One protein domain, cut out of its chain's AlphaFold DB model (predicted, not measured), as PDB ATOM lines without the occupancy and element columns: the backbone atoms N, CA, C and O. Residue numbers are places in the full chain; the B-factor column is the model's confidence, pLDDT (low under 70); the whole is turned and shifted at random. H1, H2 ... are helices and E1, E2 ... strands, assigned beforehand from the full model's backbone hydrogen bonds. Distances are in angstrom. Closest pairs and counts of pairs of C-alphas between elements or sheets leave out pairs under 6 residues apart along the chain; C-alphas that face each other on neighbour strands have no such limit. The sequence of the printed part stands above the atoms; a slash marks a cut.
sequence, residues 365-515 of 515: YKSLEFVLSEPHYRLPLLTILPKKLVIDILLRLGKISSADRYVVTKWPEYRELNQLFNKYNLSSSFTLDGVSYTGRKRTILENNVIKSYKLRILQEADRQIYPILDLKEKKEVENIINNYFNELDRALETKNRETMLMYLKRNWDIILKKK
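AT A GLANCE: This is residues 365 to 515 of the 515 residues of the protein "Methyltransf_11 domain-containing protein" of Anaeromicrobium sediminis (UniProt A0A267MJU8). Two long helices, H4 and H5, run side by side in opposite directions as a loose pair, with short H1 packed on H4 near the middle of the domain. H6 folds back from the end of H5 and leads to a two-stranded ribbon, E1 and E2, at one end of the domain, with H3 over one face of it; H2 lies toward the other end. The printed part has 151 residues with six named helices and two named strands, in the order H1, H2, H3, E1, H4, H5, H6, E2; the sheet E1 - E2 is antiparallel and the class is mostly helix. The whole is compact, with a radius of gyration of the C-alphas of 16.9 A and spans of 49 by 38 by 25 A.

HOW THE PARTS SIT: H1, residues 368 to 372, touches H4, residues 447 to 464; their closest C-alphas, Leu 372 and Ile 457, are 5.0 A apart. H1 is near H5, residues 471 to 493, with 5 pairs of C-alphas within 10 A. H2, residues 387 to 396, touches no helix and is only just apart from H5, the closest C-alphas being 8.1 A apart. H3, residues 414 to 423, comes closest to E1, residues 426 to 430, at the C-alphas of Phe 421 and Ser 427, 6.7 A apart. E1 and E2, residues 507 to 514, are antiparallel neighbours at 147 degrees; N 427 and O 513 are within hydrogen-bond range at 2.8 A, as are N 511 and O 429 at 3.0 A. H4 and H5 are close but not clearly touching, at a shallow tilt of 9 degrees, opposite ways; their closest C-alphas, Lys 454 and Phe 485, are 7.9 A apart. H5, with residues 488 to 492 alone, touches H6, residues 497 to 504, in a helical hairpin at a steep tilt of 40 degrees; their closest C-alphas, Ala 491 and Met 500, are 5.1 A apart. Every O i to N i+4 pair is within hydrogen-bond range in H1, H2, H3, H4 and H5, and 3 of 4 are in H6.

IN THESE COORDINATES: H1 begins at C-alpha 368, (134.257, 143.077, 128.894), and measures 6.0 A from first to last C-alpha. H2 measures 14.3 A, H3 14.0 A and E1 12.9 A. H4 measures 25.8 A and H5 32.8 A, from C-alpha 471 at (129.509, 118.066, 129.855). H6 measures 9.9 A, and E2, 22.7 A, ends at C-alpha 514, (134.739, 158.175, 100.541).

THE WHOLE: The C-alphas of Leu 471 and Lys 515, the two farthest apart, are 50.9 A apart. The printed part has no cut. The links H1 to H2, H2 to H3 and E1 to H4 are long. The mean pLDDT of the printed part is 87.4; residues 431 to 446 are under 70.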
ATOM      1  N   TYR A 365     131.174 143.985 120.714       91.38
ATOM      2  CA  TYR A 365     130.719 142.729 121.314       91.38
ATOM      3  C   TYR A 365     131.823 141.887 121.979       91.38
ATOM      4  O   TYR A 365     131.510 141.019 122.790       91.38
ATOM      5  N   LYS A 366     133.104 142.191 121.716       91.81
ATOM      6  CA  LYS A 366     134.264 141.630 122.438       91.81
ATOM      7  C   LYS A 366     134.646 142.395 123.707       91.81
ATOM      8  O   LYS A 366     135.567 141.990 124.404       91.81
ATOM      9  N   SER A 367     133.976 143.499 124.023       91.88
ATOM     10  CA  SER A 367     134.262 144.249 125.243       91.88
ATOM     11  C   SER A 367     133.845 143.484 126.496       91.88
ATOM     12  O   SER A 367     132.832 142.784 126.497       91.88
ATOM     13  N   LEU A 368     134.575 143.683 127.596       92.38
ATOM     14  CA  LEU A 368     134.257 143.077 128.894       92.38
ATOM     15  C   LEU A 368     132.814 143.347 129.344       92.38
ATOM     16  O   LEU A 368     132.186 142.468 129.929       92.38
ATOM     17  N   GLU A 369     132.278 144.532 129.046       91.38
ATOM     18  CA  GLU A 369     130.887 144.880 129.351       91.38
ATOM     19  C   GLU A 369     129.889 144.000 128.590       91.38
ATOM     20  O   GLU A 369     128.955 143.478 129.196       91.38
ATOM     21  N   PHE A 370     130.091 143.802 127.284       93.00
ATOM     22  CA  PHE A 370     129.176 143.002 126.469       93.00
ATOM     23  C   PHE A 370     129.364 141.493 126.645       93.00
ATOM     24  O   PHE A 370     128.383 140.758 126.576       93.00
ATOM     25  N   VAL A 371     130.579 141.033 126.962       96.50
ATOM     26  CA  VAL A 371     130.810 139.638 127.370       96.50
ATOM     27  C   VAL A 371     130.176 139.349 128.732       96.50
ATOM     28  O   VAL A 371     129.687 138.246 128.955       96.50
ATOM     29  N   LEU A 372     130.131 140.322 129.645       95.50
ATOM     30  CA  LEU A 372     129.425 140.170 130.919       95.50
ATOM     31  C   LEU A 372     127.903 140.156 130.742       95.50
ATOM     32  O   LEU A 372     127.214 139.405 131.429       95.50
ATOM     33  N   SER A 373     127.365 141.005 129.867       93.56
ATOM     34  CA  SER A 373     125.925 141.095 129.644       93.56
ATOM     35  C   SER A 373     125.623 141.548 128.219       93.56
ATOM     36  O   SER A 373     125.765 142.720 127.865       93.56
ATOM     37  N   GLU A 374     125.182 140.596 127.402       92.12
ATOM     38  CA  GLU A 374     124.779 140.835 126.019       92.12
ATOM     39  C   GLU A 374     123.513 141.740 125.964       92.12
ATOM     40  O   GLU A 374     122.619 141.604 126.808       92.12
ATOM     41  N   PRO A 375     123.412 142.705 125.024       86.94
ATOM     42  CA  PRO A 375     122.392 143.764 125.068       86.94
ATOM     43  C   PRO A 375     120.932 143.324 124.854       86.94
ATOM     44  O   PRO A 375     120.025 144.030 125.318       86.94
ATOM     45  N   HIS A 376     120.673 142.215 124.160       88.94
ATOM     46  CA  HIS A 376     119.324 141.765 123.807       88.94
ATOM     47  C   HIS A 376     118.705 140.855 124.878       88.94
ATOM     48  O   HIS A 376     117.550 141.056 125.260       88.94
ATOM     49  N   TYR A 377     119.468 139.893 125.399       90.88
ATOM     50  CA  TYR A 377     119.007 138.851 126.322       90.88
ATOM     51  C   TYR A 377     119.584 138.986 127.736       90.88
ATOM     52  O   TYR A 377     119.087 138.325 128.651       90.88
ATOM     53  N   ARG A 378     120.576 139.871 127.937       92.56
ATOM     54  CA  ARG A 378     121.227 140.170 129.230       92.56
ATOM     55  C   ARG A 378     121.897 138.963 129.891       92.56
ATOM     56  O   ARG A 378     122.013 138.910 131.113       92.56
ATOM     57  N   LEU A 379     122.351 138.015 129.080       95.12
ATOM     58  CA  LEU A 379     123.087 136.834 129.523       95.12
ATOM     59  C   LEU A 379     124.590 137.020 129.270       95.12
ATOM     60  O   LEU A 379     124.960 137.689 128.298       95.12
ATOM     61  N   PRO A 380     125.460 136.452 130.121       97.31
ATOM     62  CA  PRO A 380     126.897 136.505 129.902       97.31
ATOM     63  C   PRO A 380     127.294 135.614 128.718       97.31
ATOM     64  O   PRO A 380     126.585 134.678 128.349       97.31
ATOM     65  N   LEU A 381     128.463 135.891 128.145       97.25
ATOM     66  CA  LEU A 381     129.176 135.114 127.125       97.25
ATOM     67  C   LEU A 381     128.533 135.039 125.735       97.25
ATOM     68  O   LEU A 381     129.232 134.703 124.783       97.25
ATOM     69  N   LEU A 382     127.250 135.367 125.568       96.31
ATOM     70  CA  LEU A 382     126.543 135.161 124.294       96.31
ATOM     71  C   LEU A 382     127.197 135.853 123.084       96.31
ATOM     72  O   LEU A 382     126.985 135.432 121.949       96.31
ATOM     73  N   THR A 383     127.992 136.900 123.304       95.81
ATOM     74  CA  THR A 383     128.714 137.600 122.236       95.81
ATOM     75  C   THR A 383     129.949 136.867 121.712       95.81
ATOM     76  O   THR A 383     130.398 137.156 120.605       95.81
ATOM     77  N   ILE A 384     130.494 135.920 122.483       95.88
ATOM     78  CA  ILE A 384     131.706 135.156 122.142       95.88
ATOM     79  C   ILE A 384     131.433 133.663 121.924       95.88
ATOM     80  O   ILE A 384     132.325 132.935 121.491       95.88
ATOM     81  N   LEU A 385     130.212 133.197 122.201       96.75
ATOM     82  CA  LEU A 385     129.801 131.817 121.956       96.75
ATOM     83  C   LEU A 385     129.383 131.587 120.490       96.75
ATOM     84  O   LEU A 385     128.846 132.491 119.842       96.75
ATOM     85  N   PRO A 386     129.552 130.362 119.958       95.81
ATOM     86  CA  PRO A 386     129.034 129.992 118.649       95.81
ATOM     87  C   PRO A 386     127.520 130.198 118.561       95.81
ATOM     88  O   PRO A 386     126.773 129.786 119.448       95.81
ATOM     89  N   LYS A 387     127.049 130.759 117.441       94.81
ATOM     90  CA  LYS A 387     125.627 131.085 117.219       94.81
ATOM     91  C   LYS A 387     124.678 129.920 117.514       94.81
ATOM     92  O   LYS A 387     123.621 130.131 118.097       94.81
ATOM     93  N   LYS A 388     125.056 128.696 117.131       96.31
ATOM     94  CA  LYS A 388     124.253 127.496 117.401       96.31
ATOM     95  C   LYS A 388     124.066 127.275 118.907       96.31
ATOM     96  O   LYS A 388     122.933 127.169 119.357       96.31
ATOM     97  N   LEU A 389     125.157 127.302 119.671       97.44
ATOM     98  CA  LEU A 389     125.123 127.149 121.126       97.44
ATOM     99  C   LEU A 389     124.338 128.285 121.800       97.44
ATOM    100  O   LEU A 389     123.585 128.035 122.733       97.44
ATOM    101  N   VAL A 390     124.454 129.521 121.300       97.25
ATOM    102  CA  VAL A 390     123.642 130.655 121.777       97.25
ATOM    103  C   VAL A 390     122.150 130.386 121.591       97.25
ATOM    104  O   VAL A 390     121.379 130.565 122.530       97.25
ATOM    105  N   ILE A 391     121.735 129.935 120.405       97.25
ATOM    106  CA  ILE A 391     120.333 129.597 120.123       97.25
ATOM    107  C   ILE A 391     119.856 128.477 121.055       97.25
ATOM    108  O   ILE A 391     118.796 128.613 121.664       97.25
ATOM    109  N   ASP A 392     120.654 127.421 121.225       97.75
ATOM    110  CA  ASP A 392     120.321 126.289 122.096       97.75
ATOM    111  C   ASP A 392     120.161 126.730 123.565       97.75
ATOM    112  O   ASP A 392     119.177 126.377 124.218       97.75
ATOM    113  N   ILE A 393     121.069 127.575 124.070       97.69
ATOM    114  CA  ILE A 393     120.982 128.195 125.404       97.69
ATOM    115  C   ILE A 393     119.687 128.999 125.550       97.69
ATOM    116  O   ILE A 393     118.951 128.834 126.524       97.69
ATOM    117  N   LEU A 394     119.387 129.871 124.586       97.12
ATOM    118  CA  LEU A 394     118.215 130.744 124.650       97.12
ATOM    119  C   LEU A 394     116.902 129.953 124.595       97.12
ATOM    120  O   LEU A 394     115.949 130.332 125.279       97.12
ATOM    121  N   LEU A 395     116.854 128.856 123.834       96.94
ATOM    122  CA  LEU A 395     115.718 127.934 123.804       96.94
ATOM    123  C   LEU A 395     115.536 127.229 125.155       96.94
ATOM    124  O   LEU A 395     114.433 127.238 125.697       96.94
ATOM    125  N   ARG A 396     116.611 126.679 125.743       97.38
ATOM    126  CA  ARG A 396     116.561 126.000 127.057       97.38
ATOM    127  C   ARG A 396     116.138 126.934 128.191       97.38
ATOM    128  O   ARG A 396     115.448 126.506 129.108       97.38
ATOM    129  N   LEU A 397     116.515 128.211 128.114       94.62
ATOM    130  CA  LEU A 397     116.103 129.243 129.073       94.62
ATOM    131  C   LEU A 397     114.712 129.833 128.787       94.62
ATOM    132  O   LEU A 397     114.282 130.734 129.509       94.62
ATOM    133  N   GLY A 398     114.034 129.403 127.717       93.38
ATOM    134  CA  GLY A 398     112.746 129.961 127.301       93.38
ATOM    135  C   GLY A 398     112.808 131.444 126.909       93.38
ATOM    136  O   GLY A 398     111.801 132.145 126.980       93.38
ATOM    137  N   LYS A 399     113.987 131.954 126.527       90.81
ATOM    138  CA  LYS A 399     114.189 133.352 126.099       90.81
ATOM    139  C   LYS A 399     113.733 133.593 124.664       90.81
ATOM    140  O   LYS A 399     113.375 134.719 124.321       90.81
ATOM    141  N   ILE A 400     113.745 132.549 123.843       92.94
ATOM    142  CA  ILE A 400     113.186 132.535 122.491       92.94
ATOM    143  C   ILE A 400     112.329 131.279 122.317       92.94
ATOM    144  O   ILE A 400     112.604 130.251 122.928       92.94
ATOM    145  N   SER A 401     111.287 131.365 121.490       92.75
ATOM    146  CA  SER A 401     110.395 130.234 121.195       92.75
ATOM    147  C   SER A 401     110.915 129.329 120.078       92.75
ATOM    148  O   SER A 401     110.460 128.199 119.939       92.75
ATOM    149  N   SER A 402     111.822 129.844 119.249       94.75
ATOM    150  CA  SER A 402     112.344 129.178 118.057       94.75
ATOM    151  C   SER A 402     113.608 129.891 117.559       94.75
ATOM    152  O   SER A 402     113.870 131.038 117.929       94.75
ATOM    153  N   ALA A 403     114.415 129.209 116.741       93.06
ATOM    154  CA  ALA A 403     115.719 129.704 116.287       93.06
ATOM    155  C   ALA A 403     115.636 130.974 115.416       93.06
ATOM    156  O   ALA A 403     116.514 131.829 115.492       93.06
ATOM    157  N   ASP A 404     114.568 131.130 114.633       90.88
ATOM    158  CA  ASP A 404     114.275 132.305 113.796       90.88
ATOM    159  C   ASP A 404     113.977 133.573 114.611       90.88
ATOM    160  O   ASP A 404     114.050 134.683 114.090       90.88
ATOM    161  N   ARG A 405     113.685 133.430 115.909       89.75
ATOM    162  CA  ARG A 405     113.455 134.557 116.828       89.75
ATOM    163  C   ARG A 405     114.753 135.115 117.408       89.75
ATOM    164  O   ARG A 405     114.711 136.087 118.164       89.75
ATOM    165  N   TYR A 406     115.898 134.511 117.088       92.00
ATOM    166  CA  TYR A 406     117.197 135.070 117.429       92.00
ATOM    167  C   TYR A 406     117.530 136.228 116.486       92.00
ATOM    168  O   TYR A 406     117.738 136.038 115.291       92.00
ATOM    169  N   VAL A 407     117.576 137.437 117.043       86.94
ATOM    170  CA  VAL A 407     117.622 138.686 116.263       86.94
ATOM    171  C   VAL A 407     119.004 139.022 115.705       86.94
ATOM    172  O   VAL A 407     119.124 139.902 114.858       86.94
ATOM    173  N   VAL A 408     120.059 138.356 116.171       91.25
ATOM    174  CA  VAL A 408     121.434 138.684 115.783       91.25
ATOM    175  C   VAL A 408     121.864 137.815 114.611       91.25
ATOM    176  O   VAL A 408     121.943 136.581 114.690       91.25
ATOM    177  N   THR A 409     122.211 138.465 113.506       87.81
ATOM    178  CA  THR A 409     122.780 137.780 112.350       87.81
ATOM    179  C   THR A 409     124.238 137.440 112.625       87.81
ATOM    180  O   THR A 409     124.615 136.266 112.507       87.81
ATOM    181  N   LYS A 410     125.022 138.441 113.043       90.19
ATOM    182  CA  LYS A 410     126.456 138.336 113.328       90.19
ATOM    183  C   LYS A 410     126.900 139.441 114.289       90.19
ATOM    184  O   LYS A 410     126.382 140.541 114.216       90.19
ATOM    185  N   TRP A 411     127.920 139.188 115.105       91.38
ATOM    186  CA  TRP A 411     128.619 140.232 115.858       91.38
ATOM    187  C   TRP A 411     129.790 140.790 115.033       91.38
ATOM    188  O   TRP A 411     130.816 140.113 114.933       91.38
ATOM    189  N   PRO A 412     129.665 141.965 114.383       88.94
ATOM    190  CA  PRO A 412     130.741 142.511 113.566       88.94
ATOM    191  C   PRO A 412     131.934 142.911 114.435       88.94
ATOM    192  O   PRO A 412     131.813 143.687 115.384       88.94
ATOM    193  N   GLU A 413     133.112 142.408 114.078       86.44
ATOM    194  CA  GLU A 413     134.358 142.835 114.700       86.44
ATOM    195  C   GLU A 413     134.947 144.037 113.967       86.44
ATOM    196  O   GLU A 413     134.862 144.157 112.745       86.44
ATOM    197  N   TYR A 414     135.642 144.900 114.706       84.69
ATOM    198  CA  TYR A 414     136.300 146.071 114.133       84.69
ATOM    199  C   TYR A 414     137.241 145.723 112.968       84.69
ATOM    200  O   TYR A 414     137.237 146.409 111.949       84.69
ATOM    201  N   ARG A 415     138.046 144.658 113.092       85.88
ATOM    202  CA  ARG A 415     139.014 144.281 112.044       85.88
ATOM    203  C   ARG A 415     138.318 143.901 110.741       85.88
ATOM    204  O   ARG A 415     138.763 144.318 109.678       85.88
ATOM    205  N   GLU A 416     137.217 143.161 110.836       89.69
ATOM    206  CA  GLU A 416     136.381 142.822 109.685       89.69
ATOM    207  C   GLU A 416     135.771 144.082 109.063       89.69
ATOM    208  O   GLU A 416     135.878 144.289 107.855       89.69
ATOM    209  N   LEU A 417     135.187 144.958 109.887       90.88
ATOM    210  CA  LEU A 417     134.626 146.226 109.422       90.88
ATOM    211  C   LEU A 417     135.682 147.072 108.699       90.88
ATOM    212  O   LEU A 417     135.443 147.528 107.587       90.88
ATOM    213  N   ASN A 418     136.878 147.216 109.272       90.06
ATOM    214  CA  ASN A 418     137.976 147.974 108.675       90.06
ATOM    215  C   ASN A 418     138.462 147.364 107.346       90.06
ATOM    216  O   ASN A 418     138.768 148.090 106.398       90.06
ATOM    217  N   GLN A 419     138.504 146.032 107.233       93.56
ATOM    218  CA  GLN A 419     138.800 145.357 105.964       93.56
ATOM    219  C   GLN A 419     137.736 145.667 104.905       93.56
ATOM    220  O   GLN A 419     138.086 146.011 103.775       93.56
ATOM    221  N   LEU A 420     136.452 145.620 105.274       95.62
ATOM    222  CA  LEU A 420     135.351 145.979 104.377       95.62
ATOM    223  C   LEU A 420     135.412 147.455 103.968       95.62
ATOM    224  O   LEU A 420     135.288 147.763 102.785       95.62
ATOM    225  N   PHE A 421     135.662 148.374 104.901       95.31
ATOM    226  CA  PHE A 421     135.793 149.799 104.588       95.31
ATOM    227  C   PHE A 421     136.908 150.042 103.568       95.31
ATOM    228  O   PHE A 421     136.684 150.709 102.557       95.31
ATOM    229  N   ASN A 422     138.076 149.426 103.764       95.00
ATOM    230  CA  ASN A 422     139.180 149.540 102.814       95.00
ATOM    231  C   ASN A 422     138.855 148.907 101.457       95.00
ATOM    232  O   ASN A 422     139.122 149.534 100.434       95.00
ATOM    233  N   LYS A 423     138.219 147.726 101.437       97.25
ATOM    234  CA  LYS A 423     137.762 147.061 100.205       97.25
ATOM    235  C   LYS A 423     136.850 147.959  99.363       97.25
ATOM    236  O   LYS A 423     136.945 147.946  98.140       97.25
ATOM    237  N   TYR A 424     135.996 148.757 100.006       97.12
ATOM    238  CA  TYR A 424     135.047 149.656  99.342       97.12
ATOM    239  C   TYR A 424     135.516 151.116  99.257       97.12
ATOM    240  O   TYR A 424     134.695 152.016  99.057       97.12
ATOM    241  N   ASN A 425     136.825 151.377  99.369       95.69
ATOM    242  CA  ASN A 425     137.402 152.723  99.273       95.69
ATOM    243  C   ASN A 425     136.702 153.737 100.197       95.69
ATOM    244  O   ASN A 425     136.362 154.854  99.799       95.69
ATOM    245  N   LEU A 426     136.453 153.318 101.435       96.19
ATOM    246  CA  LEU A 426     136.023 154.171 102.532       96.19
ATOM    247  C   LEU A 426     137.222 154.417 103.447       96.19
ATOM    248  O   LEU A 426     137.944 153.493 103.821       96.19
ATOM    249  N   SER A 427     137.458 155.676 103.797       93.06
ATOM    250  CA  SER A 427     138.313 156.026 104.923       93.06
ATOM    251  C   SER A 427     137.474 155.941 106.189       93.06
ATOM    252  O   SER A 427     136.329 156.392 106.205       93.06
ATOM    253  N   SER A 428     138.033 155.338 107.231       89.19
ATOM    254  CA  SER A 428     137.398 155.231 108.538       89.19
ATOM    255  C   SER A 428     138.244 155.938 109.585       89.19
ATOM    256  O   SER A 428     139.440 155.668 109.691       89.19
ATOM    257  N   SER A 429     137.627 156.811 110.375       84.75
ATOM    258  CA  SER A 429     138.237 157.399 111.564       84.75
ATOM    259  C   SER A 429     137.463 156.993 112.813       84.75
ATOM    260  O   SER A 429     136.232 156.919 112.800       84.75
ATOM    261  N   PHE A 430     138.199 156.751 113.896       73.12
ATOM    262  CA  PHE A 430     137.657 156.298 115.171       73.12
ATOM    263  C   PHE A 430     138.049 157.280 116.258       73.12
ATOM    264  O   PHE A 430     139.195 157.732 116.310       73.12
ATOM    265  N   THR A 431     137.143 157.545 117.192       57.41
ATOM    266  CA  THR A 431     137.554 158.182 118.440       57.41
ATOM    267  C   THR A 431     138.229 157.156 119.339       57.41
ATOM    268  O   THR A 431     137.592 156.274 119.925       57.41
ATOM    269  N   LEU A 432     139.554 157.254 119.434       48.47
ATOM    270  CA  LEU A 432     140.381 156.412 120.301       48.47
ATOM    271  C   LEU A 432     140.419 156.925 121.751       48.47
ATOM    272  O   LEU A 432     140.785 156.168 122.647       48.47
ATOM    273  N   ASP A 433     140.044 158.183 122.004       41.44
ATOM    274  CA  ASP A 433     140.307 158.888 123.273       41.44
ATOM    275  C   ASP A 433     139.217 158.752 124.333       41.44
ATOM    276  O   ASP A 433     139.146 159.546 125.270       41.44
ATOM    277  N   GLY A 434     138.330 157.767 124.196       39.81
ATOM    278  CA  GLY A 434     137.217 157.587 125.124       39.81
ATOM    279  C   GLY A 434     136.172 158.700 125.034       39.81
ATOM    280  O   GLY A 434     135.034 158.470 125.399       39.81
ATOM    281  N   VAL A 435     136.517 159.864 124.493       37.25
ATOM    282  CA  VAL A 435     135.607 160.902 124.040       37.25
ATOM    283  C   VAL A 435     134.841 160.340 122.843       37.25
ATOM    284  O   VAL A 435     135.442 160.102 121.800       37.25
ATOM    285  N   SER A 436     133.538 160.057 122.971       48.19
ATOM    286  CA  SER A 436     132.692 159.885 121.773       48.19
ATOM    287  C   SER A 436     132.926 161.086 120.852       48.19
ATOM    288  O   SER A 436     133.296 162.149 121.347       48.19
ATOM    289  N   TYR A 437     132.691 160.990 119.536       47.06
ATOM    290  CA  TYR A 437     132.803 162.189 118.678       47.06
ATOM    291  C   TYR A 437     131.974 163.358 119.257       47.06
ATOM    292  O   TYR A 437     132.336 164.509 119.142       47.06
ATOM    293  N   THR A 438     130.978 163.034 120.069       44.66
ATOM    294  CA  THR A 438     130.019 163.885 120.759       44.66
ATOM    295  C   THR A 438     130.531 164.462 122.098       44.66
ATOM    296  O   THR A 438     129.749 164.935 122.918       44.66
ATOM    297  N   GLY A 439     131.846 164.422 122.360       37.12
ATOM    298  CA  GLY A 439     132.485 165.143 123.473       37.12
ATOM    299  C   GLY A 439     132.527 164.430 124.835       37.12
ATOM    300  O   GLY A 439     132.940 165.036 125.823       37.12
ATOM    301  N   ARG A 440     132.154 163.144 124.945       48.03
ATOM    302  CA  ARG A 440     132.015 162.465 126.258       48.03
ATOM    303  C   ARG A 440     133.215 161.614 126.652       48.03
ATOM    304  O   ARG A 440     133.324 160.509 126.143       48.03
ATOM    305  N   LYS A 441     134.045 162.042 127.611       40.88
ATOM    306  CA  LYS A 441     135.134 161.216 128.180       40.88
ATOM    307  C   LYS A 441     134.618 159.854 128.684       40.88
ATOM    308  O   LYS A 441     133.801 159.805 129.598       40.88
ATOM    309  N   ARG A 442     135.135 158.753 128.138       50.62
ATOM    310  CA  ARG A 442     135.002 157.387 128.666       50.62
ATOM    311  C   ARG A 442     136.371 156.903 129.120       50.62
ATOM    312  O   ARG A 442     137.328 156.913 128.353       50.62
ATOM    313  N   THR A 443     136.462 156.515 130.381       47.19
ATOM    314  CA  THR A 443     137.704 156.083 131.021       47.19
ATOM    315  C   THR A 443     138.133 154.724 130.467       47.19
ATOM    316  O   THR A 443     137.313 153.813 130.355       47.19
ATOM    317  N   ILE A 444     139.413 154.571 130.123       57.91
ATOM    318  CA  ILE A 444     140.008 153.246 129.903       57.91
ATOM    319  C   ILE A 444     139.976 152.519 131.256       57.91
ATOM    320  O   ILE A 444     140.326 153.114 132.273       57.91
ATOM    321  N   LEU A 445     139.511 151.266 131.277       62.53
ATOM    322  CA  LEU A 445     139.390 150.490 132.513       62.53
ATOM    323  C   LEU A 445     140.767 150.281 133.162       62.53
ATOM    324  O   LEU A 445     141.706 149.833 132.507       62.53
ATOM    325  N   GLU A 446     140.871 150.560 134.460       69.88
ATOM    326  CA  GLU A 446     142.070 150.265 135.247       69.88
ATOM    327  C   GLU A 446     142.218 148.754 135.501       69.88
ATOM    328  O   GLU A 446     141.236 148.007 135.523       69.88
ATOM    329  N   ASN A 447     143.440 148.289 135.781       74.12
ATOM    330  CA  ASN A 447     143.736 146.862 135.991       74.12
ATOM    331  C   ASN A 447     142.861 146.195 137.070       74.12
ATOM    332  O   ASN A 447     142.445 145.046 136.911       74.12
ATOM    333  N   ASN A 448     142.548 146.906 138.158       76.62
ATOM    334  CA  ASN A 448     141.676 146.386 139.218       76.62
ATOM    335  C   ASN A 448     140.229 146.209 138.737       76.62
ATOM    336  O   ASN A 448     139.562 145.242 139.107       76.62
ATOM    337  N   VAL A 449     139.767 147.094 137.852       79.56
ATOM    338  CA  VAL A 449     138.441 147.004 137.236       79.56
ATOM    339  C   VAL A 449     138.381 145.814 136.277       79.56
ATOM    340  O   VAL A 449     137.425 145.045 136.324       79.56
ATOM    341  N   ILE A 450     139.426 145.585 135.478       84.75
ATOM    342  CA  ILE A 450     139.515 144.426 134.571       84.75
ATOM    343  C   ILE A 450     139.423 143.105 135.347       84.75
ATOM    344  O   ILE A 450     138.640 142.228 134.978       84.75
ATOM    345  N   LYS A 451     140.169 142.969 136.454       87.19
ATOM    346  CA  LYS A 451     140.092 141.783 137.328       87.19
ATOM    347  C   LYS A 451     138.678 141.562 137.872       87.19
ATOM    348  O   LYS A 451     138.197 140.431 137.870       87.19
ATOM    349  N   SER A 452     137.999 142.636 138.284       89.00
ATOM    350  CA  SER A 452     136.603 142.571 138.733       89.00
ATOM    351  C   SER A 452     135.666 142.070 137.628       89.00
ATOM    352  O   SER A 452     134.846 141.189 137.882       89.00
ATOM    353  N   TYR A 453     135.819 142.551 136.389       91.06
ATOM    354  CA  TYR A 453     135.031 142.058 135.257       91.06
ATOM    355  C   TYR A 453     135.268 140.573 134.980       91.06
ATOM    356  O   TYR A 453     134.294 139.846 134.805       91.06
ATOM    357  N   LYS A 454     136.524 140.104 134.987       93.88
ATOM    358  CA  LYS A 454     136.837 138.675 134.804       93.88
ATOM    359  C   LYS A 454     136.091 137.807 135.821       93.88
ATOM    360  O   LYS A 454     135.410 136.862 135.432       93.88
ATOM    361  N   LEU A 455     136.168 138.171 137.103       94.31
ATOM    362  CA  LEU A 455     135.494 137.441 138.178       94.31
ATOM    363  C   LEU A 455     133.970 137.433 137.992       94.31
ATOM    364  O   LEU A 455     133.345 136.383 138.095       94.31
ATOM    365  N   ARG A 456     133.379 138.587 137.670       96.50
ATOM    366  CA  ARG A 456     131.930 138.706 137.461       96.50
ATOM    367  C   ARG A 456     131.442 137.910 136.257       96.50
ATOM    368  O   ARG A 456     130.384 137.303 136.341       96.50
ATOM    369  N   ILE A 457     132.197 137.894 135.155       96.50
ATOM    370  CA  ILE A 457     131.857 137.095 133.968       96.50
ATOM    371  C   ILE A 457     131.771 135.614 134.345       96.50
ATOM    372  O   ILE A 457     130.787 134.963 134.002       96.50
ATOM    373  N   LEU A 458     132.761 135.102 135.084       97.31
ATOM    374  CA  LEU A 458     132.773 133.713 135.550       97.31
ATOM    375  C   LEU A 458     131.598 133.425 136.492       97.31
ATOM    376  O   LEU A 458     130.850 132.484 136.259       97.31
ATOM    377  N   GLN A 459     131.369 134.285 137.488       97.56
ATOM    378  CA  GLN A 459     130.255 134.142 138.435       97.56
ATOM    379  C   GLN A 459     128.884 134.145 137.746       97.56
ATOM    380  O   GLN A 459     128.021 133.331 138.067       97.56
ATOM    381  N   GLU A 460     128.663 135.054 136.795       97.00
ATOM    382  CA  GLU A 460     127.401 135.110 136.056       97.00
ATOM    383  C   GLU A 460     127.244 133.918 135.114       97.00
ATOM    384  O   GLU A 460     126.134 133.404 134.967       97.00
ATOM    385  N   ALA A 461     128.332 133.447 134.497       96.94
ATOM    386  CA  ALA A 461     128.305 132.231 133.698       96.94
ATOM    387  C   ALA A 461     127.931 131.021 134.565       96.94
ATOM    388  O   ALA A 461     127.028 130.273 134.187       96.94
ATOM    389  N   ASP A 462     128.562 130.850 135.732       97.44
ATOM    390  CA  ASP A 462     128.284 129.758 136.679       97.44
ATOM    391  C   ASP A 462     126.831 129.771 137.151       97.44
ATOM    392  O   ASP A 462     126.197 128.728 137.306       97.44
ATOM    393  N   ARG A 463     126.280 130.972 137.344       97.19
ATOM    394  CA  ARG A 463     124.909 131.165 137.808       97.19
ATOM    395  C   ARG A 463     123.865 130.939 136.716       97.19
ATOM    396  O   ARG A 463     122.797 130.410 137.012       97.19
ATOM    397  N   GLN A 464     124.117 131.400 135.489       96.62
ATOM    398  CA  GLN A 464     123.080 131.514 134.451       96.62
ATOM    399  C   GLN A 464     123.259 130.561 133.266       96.62
ATOM    400  O   GLN A 464     122.270 130.195 132.637       96.62
ATOM    401  N   ILE A 465     124.497 130.183 132.940       97.12
ATOM    402  CA  ILE A 465     124.834 129.422 131.730       97.12
ATOM    403  C   ILE A 465     125.218 127.984 132.079       97.12
ATOM    404  O   ILE A 465     124.563 127.058 131.615       97.12
ATOM    405  N   TYR A 466     126.211 127.751 132.943       97.81
ATOM    406  CA  TYR A 466     126.665 126.391 133.276       97.81
ATOM    407  C   TYR A 466     125.571 125.422 133.766       97.81
ATOM    408  O   TYR A 466     125.668 124.237 133.430       97.81
ATOM    409  N   PRO A 467     124.529 125.840 134.517       98.12
ATOM    410  CA  PRO A 467     123.513 124.910 135.010       98.12
ATOM    411  C   PRO A 467     122.705 124.214 133.906       98.12
ATOM    412  O   PRO A 467     122.144 123.151 134.155       98.12
ATOM    413  N   ILE A 468     122.653 124.785 132.698       97.00
ATOM    414  CA  ILE A 468     121.842 124.277 131.577       97.00
ATOM    415  C   ILE A 468     122.658 123.589 130.473       97.00
ATOM    416  O   ILE A 468     122.089 123.164 129.464       97.00
ATOM    417  N   LEU A 469     123.980 123.517 130.635       97.94
ATOM    418  CA  LEU A 469     124.894 122.914 129.667       97.94
ATOM    419  C   LEU A 469     125.198 121.453 130.006       97.94
ATOM    420  O   LEU A 469     125.352 121.093 131.178       97.94
ATOM    421  N   ASP A 470     125.365 120.628 128.976       97.69
ATOM    422  CA  ASP A 470     125.918 119.284 129.126       97.69
ATOM    423  C   ASP A 470     127.452 119.307 129.315       97.69
ATOM    424  O   ASP A 470     128.108 120.345 129.229       97.69
ATOM    425  N   LEU A 471     128.063 118.151 129.601       97.75
ATOM    426  CA  LEU A 471     129.509 118.066 129.855       97.75
ATOM    427  C   LEU A 471     130.381 118.480 128.659       97.75
ATOM    428  O   LEU A 471     131.502 118.947 128.860       97.75
ATOM    429  N   LYS A 472     129.912 118.271 127.427       98.00
ATOM    430  CA  LYS A 472     130.650 118.639 126.216       98.00
ATOM    431  C   LYS A 472     130.572 120.146 126.000       98.00
ATOM    432  O   LYS A 472     131.603 120.773 125.773       98.00
ATOM    433  N   GLU A 473     129.379 120.714 126.124       98.19
ATOM    434  CA  GLU A 473     129.134 122.150 126.010       98.19
ATOM    435  C   GLU A 473     129.879 122.931 127.096       98.19
ATOM    436  O   GLU A 473     130.490 123.949 126.794       98.19
ATOM    437  N   LYS A 474     129.916 122.436 128.342       98.31
ATOM    438  CA  LYS A 474     130.707 123.053 129.424       98.31
ATOM    439  C   LYS A 474     132.180 123.180 129.054       98.31
ATOM    440  O   LYS A 474     132.732 124.269 129.142       98.31
ATOM    441  N   LYS A 475     132.793 122.098 128.561       98.00
ATOM    442  CA  LYS A 475     134.193 122.113 128.105       98.00
ATOM    443  C   LYS A 475     134.410 123.076 126.938       98.00
ATOM    444  O   LYS A 475     135.440 123.737 126.866       98.00
ATOM    445  N   GLU A 476     133.459 123.149 126.008       98.06
ATOM    446  CA  GLU A 476     133.510 124.100 124.894       98.06
ATOM    447  C   GLU A 476     133.475 125.551 125.396       98.06
ATOM    448  O   GLU A 476     134.328 126.352 125.016       98.06
ATOM    449  N   VAL A 477     132.551 125.869 126.308       98.00
ATOM    450  CA  VAL A 477     132.431 127.195 126.929       98.00
ATOM    451  C   VAL A 477     133.676 127.553 127.742       98.00
ATOM    452  O   VAL A 477     134.197 128.655 127.578       98.00
ATOM    453  N   GLU A 478     134.207 126.634 128.551       97.88
ATOM    454  CA  GLU A 478     135.458 126.824 129.301       97.88
ATOM    455  C   GLU A 478     136.623 127.170 128.368       97.88
ATOM    456  O   GLU A 478     137.351 128.135 128.606       97.88
ATOM    457  N   ASN A 479     136.772 126.434 127.264       98.25
ATOM    458  CA  ASN A 479     137.811 126.703 126.272       98.25
ATOM    459  C   ASN A 479     137.650 128.088 125.629       98.25
ATOM    460  O   ASN A 479     138.641 128.798 125.452       98.25
ATOM    461  N   ILE A 480     136.420 128.497 125.304       98.06
ATOM    462  CA  ILE A 480     136.135 129.819 124.729       98.06
ATOM    463  C   ILE A 480     136.463 130.937 125.726       98.06
ATOM    464  O   ILE A 480     137.128 131.903 125.352       98.06
ATOM    465  N   ILE A 481     136.051 130.801 126.990       97.44
ATOM    466  CA  ILE A 481     136.349 131.776 128.050       97.44
ATOM    467  C   ILE A 481     137.861 131.897 128.257       97.44
ATOM    468  O   ILE A 481     138.391 133.009 128.300       97.44
ATOM    469  N   ASN A 482     138.563 130.765 128.352       97.50
ATOM    470  CA  ASN A 482     140.012 130.740 128.529       97.50
ATOM    471  C   ASN A 482     140.723 131.414 127.353       97.50
ATOM    472  O   ASN A 482     141.598 132.252 127.561       97.50
ATOM    473  N   ASN A 483     140.315 131.111 126.118       97.62
ATOM    474  CA  ASN A 483     140.859 131.766 124.930       97.62
ATOM    475  C   ASN A 483     140.607 133.276 124.949       97.62
ATOM    476  O   ASN A 483     141.544 134.045 124.750       97.62
ATOM    477  N   TYR A 484     139.383 133.704 125.260       96.31
ATOM    478  CA  TYR A 484     139.032 135.119 125.363       96.31
ATOM    479  C   TYR A 484     139.891 135.858 126.402       96.31
ATOM    480  O   TYR A 484     140.453 136.914 126.107       96.31
ATOM    481  N   PHE A 485     140.052 135.305 127.610       95.56
ATOM    482  CA  PHE A 485     140.877 135.939 128.640       95.56
ATOM    483  C   PHE A 485     142.368 135.922 128.309       95.56
ATOM    484  O   PHE A 485     143.037 136.914 128.590       95.56
ATOM    485  N   ASN A 486     142.867 134.871 127.658       95.31
ATOM    486  CA  ASN A 486     144.244 134.824 127.167       95.31
ATOM    487  C   ASN A 486     144.502 135.901 126.103       95.31
ATOM    488  O   ASN A 486     145.550 136.544 126.113       95.31
ATOM    489  N   GLU A 487     143.564 136.121 125.177       93.38
ATOM    490  CA  GLU A 487     143.684 137.190 124.182       93.38
ATOM    491  C   GLU A 487     143.630 138.583 124.822       93.38
ATOM    492  O   GLU A 487     144.410 139.456 124.435       93.38
ATOM    493  N   LEU A 488     142.766 138.779 125.822       91.62
ATOM    494  CA  LEU A 488     142.726 140.004 126.619       91.62
ATOM    495  C   LEU A 488     144.054 140.246 127.350       91.62
ATOM    496  O   LEU A 488     144.587 141.349 127.278       91.62
ATOM    497  N   ASP A 489     144.611 139.241 128.024       91.25
ATOM    498  CA  ASP A 489     145.873 139.398 128.757       91.25
ATOM    499  C   ASP A 489     147.023 139.755 127.811       91.25
ATOM    500  O   ASP A 489     147.724 140.739 128.047       91.25
ATOM    501  N   ARG A 490     147.129 139.081 126.658       91.25
ATOM    502  CA  ARG A 490     148.091 139.458 125.606       91.25
ATOM    503  C   ARG A 490     147.867 140.887 125.102       91.25
ATOM    504  O   ARG A 490     148.825 141.621 124.852       91.25
ATOM    505  N   ALA A 491     146.614 141.310 124.932       88.06
ATOM    506  CA  ALA A 491     146.300 142.677 124.521       88.06
ATOM    507  C   ALA A 491     146.807 143.706 125.545       88.06
ATOM    508  O   ALA A 491     147.374 144.726 125.153       88.06
ATOM    509  N   LEU A 492     146.656 143.420 126.840       85.56
ATOM    510  CA  LEU A 492     147.144 144.270 127.929       85.56
ATOM    511  C   LEU A 492     148.678 144.271 128.021       85.56
ATOM    512  O   LEU A 492     149.277 145.327 128.226       85.56
ATOM    513  N   GLU A 493     149.320 143.120 127.815       87.88
ATOM    514  CA  GLU A 493     150.782 142.967 127.832       87.88
ATOM    515  C   GLU A 493     151.465 143.721 126.689       87.88
ATOM    516  O   GLU A 493     152.443 144.436 126.906       87.88
ATOM    517  N   THR A 494     150.928 143.605 125.469       83.81
ATOM    518  CA  THR A 494     151.505 144.259 124.281       83.81
ATOM    519  C   THR A 494     151.445 145.783 124.348       83.81
ATOM    520  O   THR A 494     152.128 146.449 123.570       83.81
ATOM    521  N   LYS A 495     150.603 146.351 125.229       74.81
ATOM    522  CA  LYS A 495     150.278 147.788 125.300       74.81
ATOM    523  C   LYS A 495     149.872 148.384 123.945       74.81
ATOM    524  O   LYS A 495     149.872 149.605 123.775       74.81
ATOM    525  N   ASN A 496     149.495 147.544 122.977       80.88
ATOM    526  CA  ASN A 496     148.988 148.002 121.698       80.88
ATOM    527  C   ASN A 496     147.588 148.569 121.936       80.88
ATOM    528  O   ASN A 496     146.646 147.844 122.261       80.88
ATOM    529  N   ARG A 497     147.460 149.887 121.781       76.00
ATOM    530  CA  ARG A 497     146.225 150.612 122.076       76.00
ATOM    531  C   ARG A 497     145.028 150.101 121.277       76.00
ATOM    532  O   ARG A 497     143.946 149.984 121.840       76.00
ATOM    533  N   GLU A 498     145.212 149.788 119.999       76.12
ATOM    534  CA  GLU A 498     144.141 149.281 119.138       76.12
ATOM    535  C   GLU A 498     143.635 147.923 119.640       76.12
ATOM    536  O   GLU A 498     142.433 147.743 119.839       76.12
ATOM    537  N   THR A 499     144.552 147.006 119.955       80.44
ATOM    538  CA  THR A 499     144.210 145.685 120.496       80.44
ATOM    539  C   THR A 499     143.549 145.785 121.874       80.44
ATOM    540  O   THR A 499     142.572 145.089 122.127       80.44
ATOM    541  N   MET A 500     144.010 146.675 122.760       82.19
ATOM    542  CA  MET A 500     143.370 146.887 124.068       82.19
ATOM    543  C   MET A 500     141.938 147.416 123.928       82.19
ATOM    544  O   MET A 500     141.032 146.969 124.632       82.19
ATOM    545  N   LEU A 501     141.698 148.349 123.002       81.12
ATOM    546  CA  LEU A 501     140.365 148.921 122.808       81.12
ATOM    547  C   LEU A 501     139.339 147.883 122.341       81.12
ATOM    548  O   LEU A 501     138.165 148.042 122.674       81.12
ATOM    549  N   MET A 502     139.765 146.800 121.676       84.94
ATOM    550  CA  MET A 502     138.886 145.671 121.327       84.94
ATOM    551  C   MET A 502     138.229 145.013 122.542       84.94
ATOM    552  O   MET A 502     137.156 144.439 122.394       84.94
ATOM    553  N   TYR A 503     138.810 145.138 123.734       88.31
ATOM    554  CA  TYR A 503     138.262 144.545 124.954       88.31
ATOM    555  C   TYR A 503     137.772 145.576 125.971       88.31
ATOM    556  O   TYR A 503     136.892 145.288 126.783       88.31
ATOM    557  N   LEU A 504     138.343 146.783 125.953       84.62
ATOM    558  CA  LEU A 504     138.088 147.789 126.984       84.62
ATOM    559  C   LEU A 504     137.081 148.861 126.556       84.62
ATOM    560  O   LEU A 504     136.473 149.496 127.415       84.62
ATOM    561  N   LYS A 505     136.883 149.089 125.250       82.94
ATOM    562  CA  LYS A 505     135.909 150.076 124.767       82.94
ATOM    563  C   LYS A 505     134.556 149.406 124.582       82.94
ATOM    564  O   LYS A 505     134.458 148.468 123.806       82.94
ATOM    565  N   ARG A 506     133.505 149.918 125.222       84.38
ATOM    566  CA  ARG A 506     132.153 149.351 125.094       84.38
ATOM    567  C   ARG A 506     131.572 149.435 123.682       84.38
ATOM    568  O   ARG A 506     130.962 148.483 123.230       84.38
ATOM    569  N   ASN A 507     131.712 150.570 122.998       85.81
ATOM    570  CA  ASN A 507     131.089 150.805 121.689       85.81
ATOM    571  C   ASN A 507     132.091 151.410 120.708       85.81
ATOM    572  O   ASN A 507     132.997 152.144 121.108       85.81
ATOM    573  N   TRP A 508     131.883 151.148 119.430       85.25
ATOM    574  CA  TRP A 508     132.571 151.760 118.311       85.25
ATOM    575  C   TRP A 508     131.796 152.982 117.821       85.25
ATOM    576  O   TRP A 508     130.607 152.901 117.539       85.25
ATOM    577  N   ASP A 509     132.507 154.100 117.705       86.88
ATOM    578  CA  ASP A 509     132.049 155.322 117.054       86.88
ATOM    579  C   ASP A 509     132.907 155.472 115.800       86.88
ATOM    580  O   ASP A 509     134.112 155.733 115.904       86.88
ATOM    581  N   ILE A 510     132.314 155.229 114.636       90.06
ATOM    582  CA  ILE A 510     133.032 155.141 113.367       90.06
ATOM    583  C   ILE A 510     132.497 156.213 112.434       90.06
ATOM    584  O   ILE A 510     131.302 156.274 112.152       90.06
ATOM    585  N   ILE A 511     133.399 157.039 111.920       92.44
ATOM    586  CA  ILE A 511     133.103 157.971 110.840       92.44
ATOM    587  C   ILE A 511     133.682 157.397 109.558       92.44
ATOM    588  O   ILE A 511     134.878 157.121 109.491       92.44
ATOM    589  N   LEU A 512     132.842 157.252 108.541       95.25
ATOM    590  CA  LEU A 512     133.227 156.828 107.206       95.25
ATOM    591  C   LEU A 512     133.099 157.981 106.216       95.25
ATOM    592  O   LEU A 512     132.089 158.688 106.193       95.25
ATOM    593  N   LYS A 513     134.104 158.123 105.355       95.44
ATOM    594  CA  LYS A 513     134.098 159.033 104.205       95.44
ATOM    595  C   LYS A 513     134.576 158.283 102.972       95.44
ATOM    596  O   LYS A 513     135.338 157.324 103.083       95.44
ATOM    597  N   LYS A 514     134.159 158.707 101.782       95.38
ATOM    598  CA  LYS A 514     134.739 158.175 100.541       95.38
ATOM    599  C   LYS A 514     136.211 158.588 100.449       95.38
ATOM    600  O   LYS A 514     136.544 159.705 100.840       95.38
ATOM    601  N   LYS A 515     137.072 157.667 100.014       88.19
ATOM    602  CA  LYS A 515     138.434 157.992  99.570       88.19
ATOM    603  C   LYS A 515     138.401 158.553  98.158       88.19
ATOM    604  O   LYS A 515     137.532 158.087  97.377       88.19
TER     605      LYS A 515